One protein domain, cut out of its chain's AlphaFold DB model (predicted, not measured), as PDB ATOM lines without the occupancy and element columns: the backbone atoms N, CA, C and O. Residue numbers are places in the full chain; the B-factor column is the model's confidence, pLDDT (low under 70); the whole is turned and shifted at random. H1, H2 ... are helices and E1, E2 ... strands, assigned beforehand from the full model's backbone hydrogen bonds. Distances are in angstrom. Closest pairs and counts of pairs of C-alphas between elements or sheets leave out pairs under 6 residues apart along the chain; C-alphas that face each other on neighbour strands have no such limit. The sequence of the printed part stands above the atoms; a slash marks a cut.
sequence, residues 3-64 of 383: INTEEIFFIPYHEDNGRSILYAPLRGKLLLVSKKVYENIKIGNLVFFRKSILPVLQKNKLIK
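AT A GLANCE: This is residues 3 to 64 of the 383 residues of the protein "Radical SAM core domain-containing protein" of marine sediment metagenome (UniProt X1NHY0). A small three-stranded antiparallel sheet is spanned by a loose arch of three short helices. H1 packs over E2, H2 is the part of the arch farthest from the sheet and has no contact with it, and H3 comes back to graze the sheet. The printed part has 62 residues with three named strands and three named helices, in the order E1, E2, E3, H1, H2, H3; the sheet's order is E1, E2, E3, and the class is mixed, helices and strands. The whole is compact, with a radius of gyration of the C-alphas of 11.2 A, and its C-alphas span 32 by 22 by 14 A.

HOW THE PARTS SIT: Start at the inner strand E2, residues 19 to 24, where you find edge strand E1, residues 9 to 12, on one side and edge strand E3, residues 29 to 34, on the other. The three form a meander, each strand the antiparallel neighbour of the one before. E1 and E2 are a hairpin at 150 degrees between their directions; look for N 9 and O 23, 2.8 A apart and within hydrogen-bond range. E2 and E3 are a hairpin at 155 degrees, with N 22 and O 31 within range at 2.8 A. Next find H1, residues 35 to 42, on the sheet and over E2, at a height over the sheet of 8.6 A. It runs slantwise to the strands, at 39 degrees to E2 on the local plane, which only just has enough C-alphas of the sheet, 6. The closest C-alphas of H1 and E2 are those of Lys 35 and Arg 19, 5.2 A apart. H2, residues 46 to 52, is not on the sheet. H1 and H2 touch only at the corner, opposite ways at a steep tilt of 41 degrees, their closest C-alphas being those of Ile 41 and Phe 49, 6.4 A apart. H3, residues 54 to 57, only grazes the sheet with residues 56 to 57; the closest C-alphas of H3 and E3 are those of Leu 57 and Lys 29, 6.7 A apart. H2 and H3 meet only through their link, and H1 and H3 are apart. In H1 and H2 every O i to N i+4 pair is within hydrogen-bond range; H3 is too short for such a pair.

IN THESE COORDINATES: Find C-alpha 9 at (129.490, 198.386, 147.938), where E1 begins; it runs 10.0 A. E2 measures 16.1 A and E3 15.8 A. Find C-alpha 35 at (138.041, 188.944, 141.908); from there H1 runs 10.2 A, and H2 later runs 9.9 A. H3, 5.1 A long, ends at C-alpha 57, (120.018, 192.483, 141.467).

THE WHOLE: The two C-alphas farthest apart are those of Asn 17 and Lys 64, at 33.1 A. The printed part has no cut; the link from E1 to E2 is short, and the other links between named elements are tight. Mean pLDDT of the printed part is 91.0, and residue 4 is under 70.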
ATOM      1  N   ILE A   3     125.970 202.679 140.022       80.19
ATOM      2  CA  ILE A   3     126.044 202.194 138.635       80.19
ATOM      3  C   ILE A   3     124.630 201.970 138.109       80.19
ATOM      4  O   ILE A   3     123.923 201.084 138.578       80.19
ATOM      5  N   ASN A   4     124.217 202.736 137.092       69.12
ATOM      6  CA  ASN A   4     122.914 202.565 136.433       69.12
ATOM      7  C   ASN A   4     121.741 202.545 137.444       69.12
ATOM      8  O   ASN A   4     120.855 201.701 137.337       69.12
ATOM      9  N   THR A   5     121.774 203.462 138.423       78.81
ATOM     10  CA  THR A   5     120.870 203.604 139.594       78.81
ATOM     11  C   THR A   5     121.044 202.600 140.739       78.81
ATOM     12  O   THR A   5     120.397 202.749 141.770       78.81
ATOM     13  N   GLU A   6     121.937 201.618 140.606       88.31
ATOM     14  CA  GLU A   6     122.232 200.662 141.674       88.31
ATOM     15  C   GLU A   6     123.327 201.201 142.591       88.31
ATOM     16  O   GLU A   6     124.446 201.466 142.145       88.31
ATOM     17  N   GLU A   7     123.018 201.319 143.877       89.19
ATOM     18  CA  GLU A   7     124.013 201.581 144.907       89.19
ATOM     19  C   GLU A   7     124.658 200.263 145.342       89.19
ATOM     20  O   GLU A   7     123.981 199.341 145.810       89.19
ATOM     21  N   ILE A   8     125.970 200.161 145.133       91.00
ATOM     22  CA  ILE A   8     126.744 198.943 145.361       91.00
ATOM     23  C   ILE A   8     127.998 199.258 146.168       91.00
ATOM     24  O   ILE A   8     128.713 200.231 145.903       91.00
ATOM     25  N   PHE A   9     128.293 198.377 147.113       91.06
ATOM     26  CA  PHE A   9     129.490 198.386 147.938       91.06
ATOM     27  C   PHE A   9     130.237 197.067 147.765       91.06
ATOM     28  O   PHE A   9     129.630 196.023 147.521       91.06
ATOM     29  N   PHE A  10     131.557 197.117 147.913       91.88
ATOM     30  CA  PHE A  10     132.385 195.922 147.992       91.88
ATOM     31  C   PHE A  10     132.971 195.812 149.385       91.88
ATOM     32  O   PHE A  10     133.647 196.728 149.846       91.88
ATOM     33  N   ILE A  11     132.702 194.686 150.032       91.38
ATOM     34  CA  ILE A  11     133.202 194.359 151.361       91.38
ATOM     35  C   ILE A  11     134.246 193.245 151.186       91.38
ATOM     36  O   ILE A  11     133.972 192.270 150.472       91.38
ATOM     37  N   PRO A  12     135.450 193.377 151.775       90.50
ATOM     38  CA  PRO A  12     136.431 192.300 151.783       90.50
ATOM     39  C   PRO A  12     135.833 191.020 152.366       90.50
ATOM     40  O   PRO A  12     135.131 191.060 153.374       90.50
ATOM     41  N   TYR A  13     136.115 189.881 151.737       90.94
ATOM     42  CA  TYR A  13     135.762 188.581 152.291       90.94
ATOM     43  C   TYR A  13     137.012 187.959 152.903       90.94
ATOM     44  O   TYR A  13     137.897 187.498 152.187       90.94
ATOM     45  N   HIS A  14     137.105 188.004 154.230       85.06
ATOM     46  CA  HIS A  14     138.339 187.681 154.949       85.06
ATOM     47  C   HIS A  14     138.753 186.202 154.862       85.06
ATOM     48  O   HIS A  14     139.911 185.892 155.120       85.06
ATOM     49  N   GLU A  15     137.850 185.303 154.462       86.75
ATOM     50  CA  GLU A  15     138.146 183.873 154.295       86.75
ATOM     51  C   GLU A  15     138.779 183.532 152.930       86.75
ATOM     52  O   GLU A  15     139.449 182.510 152.808       86.75
ATOM     53  N   ASP A  16     138.592 184.365 151.893       88.94
ATOM     54  CA  ASP A  16     139.134 184.126 150.545       88.94
ATOM     55  C   ASP A  16     139.457 185.447 149.822       88.94
ATOM     56  O   ASP A  16     138.577 186.132 149.296       88.94
ATOM     57  N   ASN A  17     140.755 185.756 149.716       84.12
ATOM     58  CA  ASN A  17     141.288 186.939 149.025       84.12
ATOM     59  C   ASN A  17     141.014 186.959 147.504       84.12
ATOM     60  O   ASN A  17     141.207 187.985 146.845       84.12
ATOM     61  N   GLY A  18     140.594 185.834 146.919       90.44
ATOM     62  CA  GLY A  18     140.140 185.720 145.535       90.44
ATOM     63  C   GLY A  18     138.672 186.108 145.335       90.44
ATOM     64  O   GLY A  18     138.195 186.124 144.191       90.44
ATOM     65  N   ARG A  19     137.950 186.432 146.412       93.06
ATOM     66  CA  ARG A  19     136.535 186.809 146.391       93.06
ATOM     67  C   ARG A  19     136.285 188.116 147.132       93.06
ATOM     68  O   ARG A  19     137.113 188.656 147.860       93.06
ATOM     69  N   SER A  20     135.113 188.678 146.893       94.12
ATOM     70  CA  SER A  20     134.626 189.862 147.590       94.12
ATOM     71  C   SER A  20     133.120 189.766 147.740       94.12
ATOM     72  O   SER A  20     132.446 189.116 146.941       94.12
ATOM     73  N   ILE A  21     132.579 190.433 148.748       95.19
ATOM     74  CA  ILE A  21     131.139 190.547 148.923       95.19
ATOM     75  C   ILE A  21     130.673 191.799 148.180       95.19
ATOM     76  O   ILE A  21     131.079 192.911 148.505       95.19
ATOM     77  N   LEU A  22     129.814 191.622 147.181       94.88
ATOM     78  CA  LEU A  22     129.043 192.693 146.564       94.88
ATOM     79  C   LEU A  22     127.768 192.893 147.384       94.88
ATOM     80  O   LEU A  22     126.899 192.020 147.431       94.88
ATOM     81  N   TYR A  23     127.649 194.058 148.009       93.50
ATOM     82  CA  TYR A  23     126.486 194.454 148.790       93.50
ATOM     83  C   TYR A  23     125.672 195.507 148.037       93.50
ATOM     84  O   TYR A  23     126.189 196.569 147.700       93.50
ATOM     85  N   ALA A  24     124.400 195.210 147.772       93.62
ATOM     86  CA  ALA A  24     123.440 196.130 147.165       93.62
ATOM     87  C   ALA A  24     122.252 196.324 148.131       93.62
ATOM     88  O   ALA A  24     121.244 195.608 148.020       93.62
ATOM     89  N   PRO A  25     122.359 197.252 149.104       90.00
ATOM     90  CA  PRO A  25     121.390 197.408 150.195       90.00
ATOM     91  C   PRO A  25     119.974 197.670 149.693       90.00
ATOM     92  O   PRO A  25     119.040 196.986 150.102       90.00
ATOM     93  N   LEU A  26     119.808 198.595 148.742       91.56
ATOM     94  CA  LEU A  26     118.494 198.976 148.206       91.56
ATOM     95  C   LEU A  26     117.836 197.878 147.356       91.56
ATOM     96  O   LEU A  26     116.668 197.989 146.989       91.56
ATOM     97  N   ARG A  27     118.567 196.803 147.052       93.00
ATOM     98  CA  ARG A  27     118.040 195.581 146.435       93.00
ATOM     99  C   ARG A  27     117.913 194.438 147.441       93.00
ATOM    100  O   ARG A  27     117.419 193.376 147.073       93.00
ATOM    101  N   GLY A  28     118.356 194.614 148.686       90.75
ATOM    102  CA  GLY A  28     118.421 193.550 149.688       90.75
ATOM    103  C   GLY A  28     119.259 192.365 149.206       90.75
ATOM    104  O   GLY A  28     118.827 191.219 149.325       90.75
ATOM    105  N   LYS A  29     120.402 192.630 148.558       91.50
ATOM    106  CA  LYS A  29     121.290 191.589 148.022       91.50
ATOM    107  C   LYS A  29     122.675 191.663 148.650       91.50
ATOM    108  O   LYS A  29     123.283 192.728 148.716       91.50
ATOM    109  N   LEU A  30     123.172 190.489 149.014       93.25
ATOM    110  CA  LEU A  30     124.551 190.222 149.388       93.25
ATOM    111  C   LEU A  30     125.030 189.074 148.494       93.25
ATOM    112  O   LEU A  30     124.429 188.001 148.508       93.25
ATOM    113  N   LEU A  31     126.033 189.313 147.652       94.38
ATOM    114  CA  LEU A  31     126.530 188.336 146.680       94.38
ATOM    115  C   LEU A  31     128.020 188.109 146.904       94.38
ATOM    116  O   LEU A  31     128.791 189.063 146.904       94.38
ATOM    117  N   LEU A  32     128.443 186.854 147.022       95.69
ATOM    118  CA  LEU A  32     129.861 186.518 146.970       95.69
ATOM    119  C   LEU A  32     130.300 186.474 145.501       95.69
ATOM    120  O   LEU A  32     129.764 185.696 144.711       95.69
ATOM    121  N   VAL A  33     131.252 187.322 145.121       95.12
ATOM    122  CA  VAL A  33     131.716 187.468 143.737       95.12
ATOM    123  C   VAL A  33     133.211 187.196 143.621       95.12
ATOM    124  O   VAL A  33     133.968 187.405 144.564       95.12
ATOM    125  N   SER A  34     133.652 186.734 142.451       94.88
ATOM    126  CA  SER A  34     135.075 186.520 142.187       94.88
ATOM    127  C   SER A  34     135.824 187.839 141.991       94.88
ATOM    128  O   SER A  34     135.244 188.852 141.585       94.88
ATOM    129  N   LYS A  35     137.145 187.811 142.182       92.00
ATOM    130  CA  LYS A  35     138.041 188.944 141.908       92.00
ATOM    131  C   LYS A  35     137.854 189.517 140.498       92.00
ATOM    132  O   LYS A  35     137.783 190.729 140.340       92.00
ATOM    133  N   LYS A  36     137.647 188.660 139.491       92.38
ATOM    134  CA  LYS A  36     137.365 189.084 138.107       92.38
ATOM    135  C   LYS A  36     136.088 189.928 138.000       92.38
ATOM    136  O   LYS A  36     136.069 190.916 137.268       92.38
ATOM    137  N   VAL A  37     135.018 189.539 138.700       92.81
ATOM    138  CA  VAL A  37     133.757 190.302 138.740       92.81
ATOM    139  C   VAL A  37     133.995 191.660 139.397       92.81
ATOM    140  O   VAL A  37     133.612 192.680 138.829       92.81
ATOM    141  N   TYR A  38     134.662 191.670 140.555       91.44
ATOM    142  CA  TYR A  38     135.030 192.892 141.272       91.44
ATOM    143  C   TYR A  38     135.828 193.856 140.387       91.44
ATOM    144  O   TYR A  38     135.435 195.011 140.235       91.44
ATOM    145  N   GLU A  39     136.901 193.384 139.749       92.00
ATOM    146  CA  GLU A  39     137.772 194.203 138.902       92.00
ATOM    147  C   GLU A  39     137.018 194.805 137.714       92.00
ATOM    148  O   GLU A  39     137.144 196.002 137.468       92.00
ATOM    149  N   ASN A  40     136.168 194.021 137.035       92.31
ATOM    150  CA  ASN A  40     135.350 194.524 135.927       92.31
ATOM    151  C   ASN A  40     134.404 195.649 136.368       92.31
ATOM    152  O   ASN A  40     134.224 196.629 135.645       92.31
ATOM    153  N   ILE A  41     133.795 195.523 137.546       90.25
ATOM    154  CA  ILE A  41     132.883 196.548 138.070       90.25
ATOM    155  C   ILE A  41     133.672 197.778 138.529       90.25
ATOM    156  O   ILE A  41     133.267 198.903 138.237       90.25
ATOM    157  N   LYS A  42     134.819 197.577 139.188       88.81
ATOM    158  CA  LYS A  42     135.681 198.650 139.702       88.81
ATOM    159  C   LYS A  42     136.200 199.568 138.595       88.81
ATOM    160  O   LYS A  42     136.233 200.775 138.798       88.81
ATOM    161  N   ILE A  43     136.555 199.019 137.431       91.19
ATOM    162  CA  ILE A  43     136.980 199.812 136.260       91.19
ATOM    163  C   ILE A  43     135.805 200.413 135.469       91.19
ATOM    164  O   ILE A  43     136.018 201.020 134.423       91.19
ATOM    165  N   GLY A  44     134.560 200.223 135.922       86.69
ATOM    166  CA  GLY A  44     133.377 200.787 135.274       86.69
ATOM    167  C   GLY A  44     132.923 200.057 134.004       86.69
ATOM    168  O   GLY A  44     132.301 200.679 133.145       86.69
ATOM    169  N   ASN A  45     133.183 198.750 133.853       91.50
ATOM    170  CA  ASN A  45     132.713 197.976 132.694       91.50
ATOM    171  C   ASN A  45     131.179 197.787 132.718       91.50
ATOM    172  O   ASN A  45     130.645 196.772 133.181       91.50
ATOM    173  N   LEU A  46     130.452 198.777 132.190       88.06
ATOM    174  CA  LEU A  46     128.985 198.822 132.189       88.06
ATOM    175  C   LEU A  46     128.343 197.672 131.406       88.06
ATOM    176  O   LEU A  46     127.268 197.202 131.782       88.06
ATOM    177  N   VAL A  47     128.985 197.203 130.332       92.12
ATOM    178  CA  VAL A  47     128.475 196.086 129.521       92.12
ATOM    179  C   VAL A  47     128.487 194.801 130.343       92.12
ATOM    180  O   VAL A  47     127.477 194.096 130.399       92.12
ATOM    181  N   PHE A  48     129.603 194.525 131.024       92.69
ATOM    182  CA  PHE A  48     129.715 193.379 131.921       92.69
ATOM    183  C   PHE A  48     128.689 193.454 133.055       92.69
ATOM    184  O   PHE A  48     127.984 192.474 133.310       92.69
ATOM    185  N   PHE A  49     128.565 194.622 133.692       91.19
ATOM    186  CA  PHE A  49     127.620 194.842 134.784       91.19
ATOM    187  C   PHE A  49     126.168 194.587 134.357       91.19
ATOM    188  O   PHE A  49     125.458 193.819 135.009       91.19
ATOM    189  N   ARG A  50     125.737 195.172 133.229       92.06
ATOM    190  CA  ARG A  50     124.372 195.018 132.698       92.06
ATOM    191  C   ARG A  50     124.040 193.579 132.314       92.06
ATOM    192  O   ARG A  50     122.897 193.173 132.485       92.06
ATOM    193  N   LYS A  51     125.012 192.817 131.808       93.94
ATOM    194  CA  LYS A  51     124.797 191.416 131.415       93.94
ATOM    195  C   LYS A  51     124.843 190.449 132.598       93.94
ATOM    196  O   LYS A  51     124.037 189.530 132.647       93.94
ATOM    197  N   SER A  52     125.768 190.648 133.536       91.50
ATOM    198  CA  SER A  52     126.111 189.615 134.529       91.50
ATOM    199  C   SER A  52     125.561 189.891 135.927       91.50
ATOM    200  O   SER A  52     125.299 188.954 136.673       91.50
ATOM    201  N   ILE A  53     125.393 191.164 136.300       93.81
ATOM    202  CA  ILE A  53     125.092 191.562 137.687       93.81
ATOM    203  C   ILE A  53     123.701 192.163 137.804       93.81
ATOM    204  O   ILE A  53     122.913 191.735 138.648       93.81
ATOM    205  N   LEU A  54     123.371 193.116 136.933       93.38
ATOM    206  CA  LEU A  54     122.092 193.817 136.972       93.38
ATOM    207  C   LEU A  54     120.875 192.864 136.964       93.38
ATOM    208  O   LEU A  54     119.988 193.070 137.795       93.38
ATOM    209  N   PRO A  55     120.833 191.779 136.159       95.00
ATOM    210  CA  PRO A  55     119.702 190.849 136.176       95.00
ATOM    211  C   PRO A  55     119.544 190.116 137.516       95.00
ATOM    212  O   PRO A  55     118.429 189.804 137.928       95.00
ATOM    213  N   VAL A  56     120.648 189.858 138.227       94.62
ATOM    214  CA  VAL A  56     120.630 189.215 139.551       94.62
ATOM    215  C   VAL A  56     120.079 190.174 140.605       94.62
ATOM    216  O   VAL A  56     119.255 189.773 141.432       94.62
ATOM    217  N   LEU A  57     120.497 191.441 140.557       94.25
ATOM    218  CA  LEU A  57     120.018 192.483 141.467       94.25
ATOM    219  C   LEU A  57     118.526 192.770 141.266       94.25
ATOM    220  O   LEU A  57     117.768 192.834 142.235       94.25
ATOM    221  N   GLN A  58     118.082 192.856 140.010       94.44
ATOM    222  CA  GLN A  58     116.707 193.199 139.641       94.44
ATOM    223  C   GLN A  58     115.665 192.121 139.963       94.44
ATOM    224  O   GLN A  58     114.471 192.409 139.898       94.44
ATOM    225  N   LYS A  59     116.082 190.923 140.402       95.06
ATOM    226  CA  LYS A  59     115.165 189.937 141.004       95.06
ATOM    227  C   LYS A  59     114.416 190.507 142.214       95.06
ATOM    228  O   LYS A  59     113.307 190.067 142.501       95.06
ATOM    229  N   ASN A  60     115.005 191.486 142.903       93.25
ATOM    230  CA  ASN A  60     114.352 192.220 143.979       93.25
ATOM    231  C   ASN A  60     113.971 193.626 143.498       93.25
ATOM    232  O   ASN A  60     114.731 194.289 142.784       93.25
ATOM    233  N   LYS A  61     112.799 194.113 143.921       92.94
ATOM    234  CA  LYS A  61     112.369 195.492 143.647       92.94
ATOM    235  C   LYS A  61     113.338 196.480 144.294       92.94
ATOM    236  O   LYS A  61     113.816 196.238 145.398       92.94
ATOM    237  N   LEU A  62     113.603 197.590 143.605       91.81
ATOM    238  CA  LEU A  62     114.406 198.668 144.168       91.81
ATOM    239  C   LEU A  62     113.628 199.316 145.310       91.81
ATOM    240  O   LEU A  62     112.495 199.773 145.124       91.81
ATOM    241  N   ILE A  63     114.244 199.355 146.479       91.00
ATOM    242  CA  ILE A  63     113.712 200.030 147.649       91.00
ATOM    243  C   ILE A  63     113.924 201.529 147.457       91.00
ATOM    244  O   ILE A  63     115.053 202.007 147.368       91.00
ATOM    245  N   LYS A  64     112.819 202.273 147.397       90.06
ATOM    246  CA  LYS A  64     112.844 203.737 147.346       90.06
ATOM    247  C   LYS A  64     112.965 204.290 148.760       90.06
ATOM    248  O   LYS A  64     112.077 204.073 149.588       90.06
TER     249      LYS A  64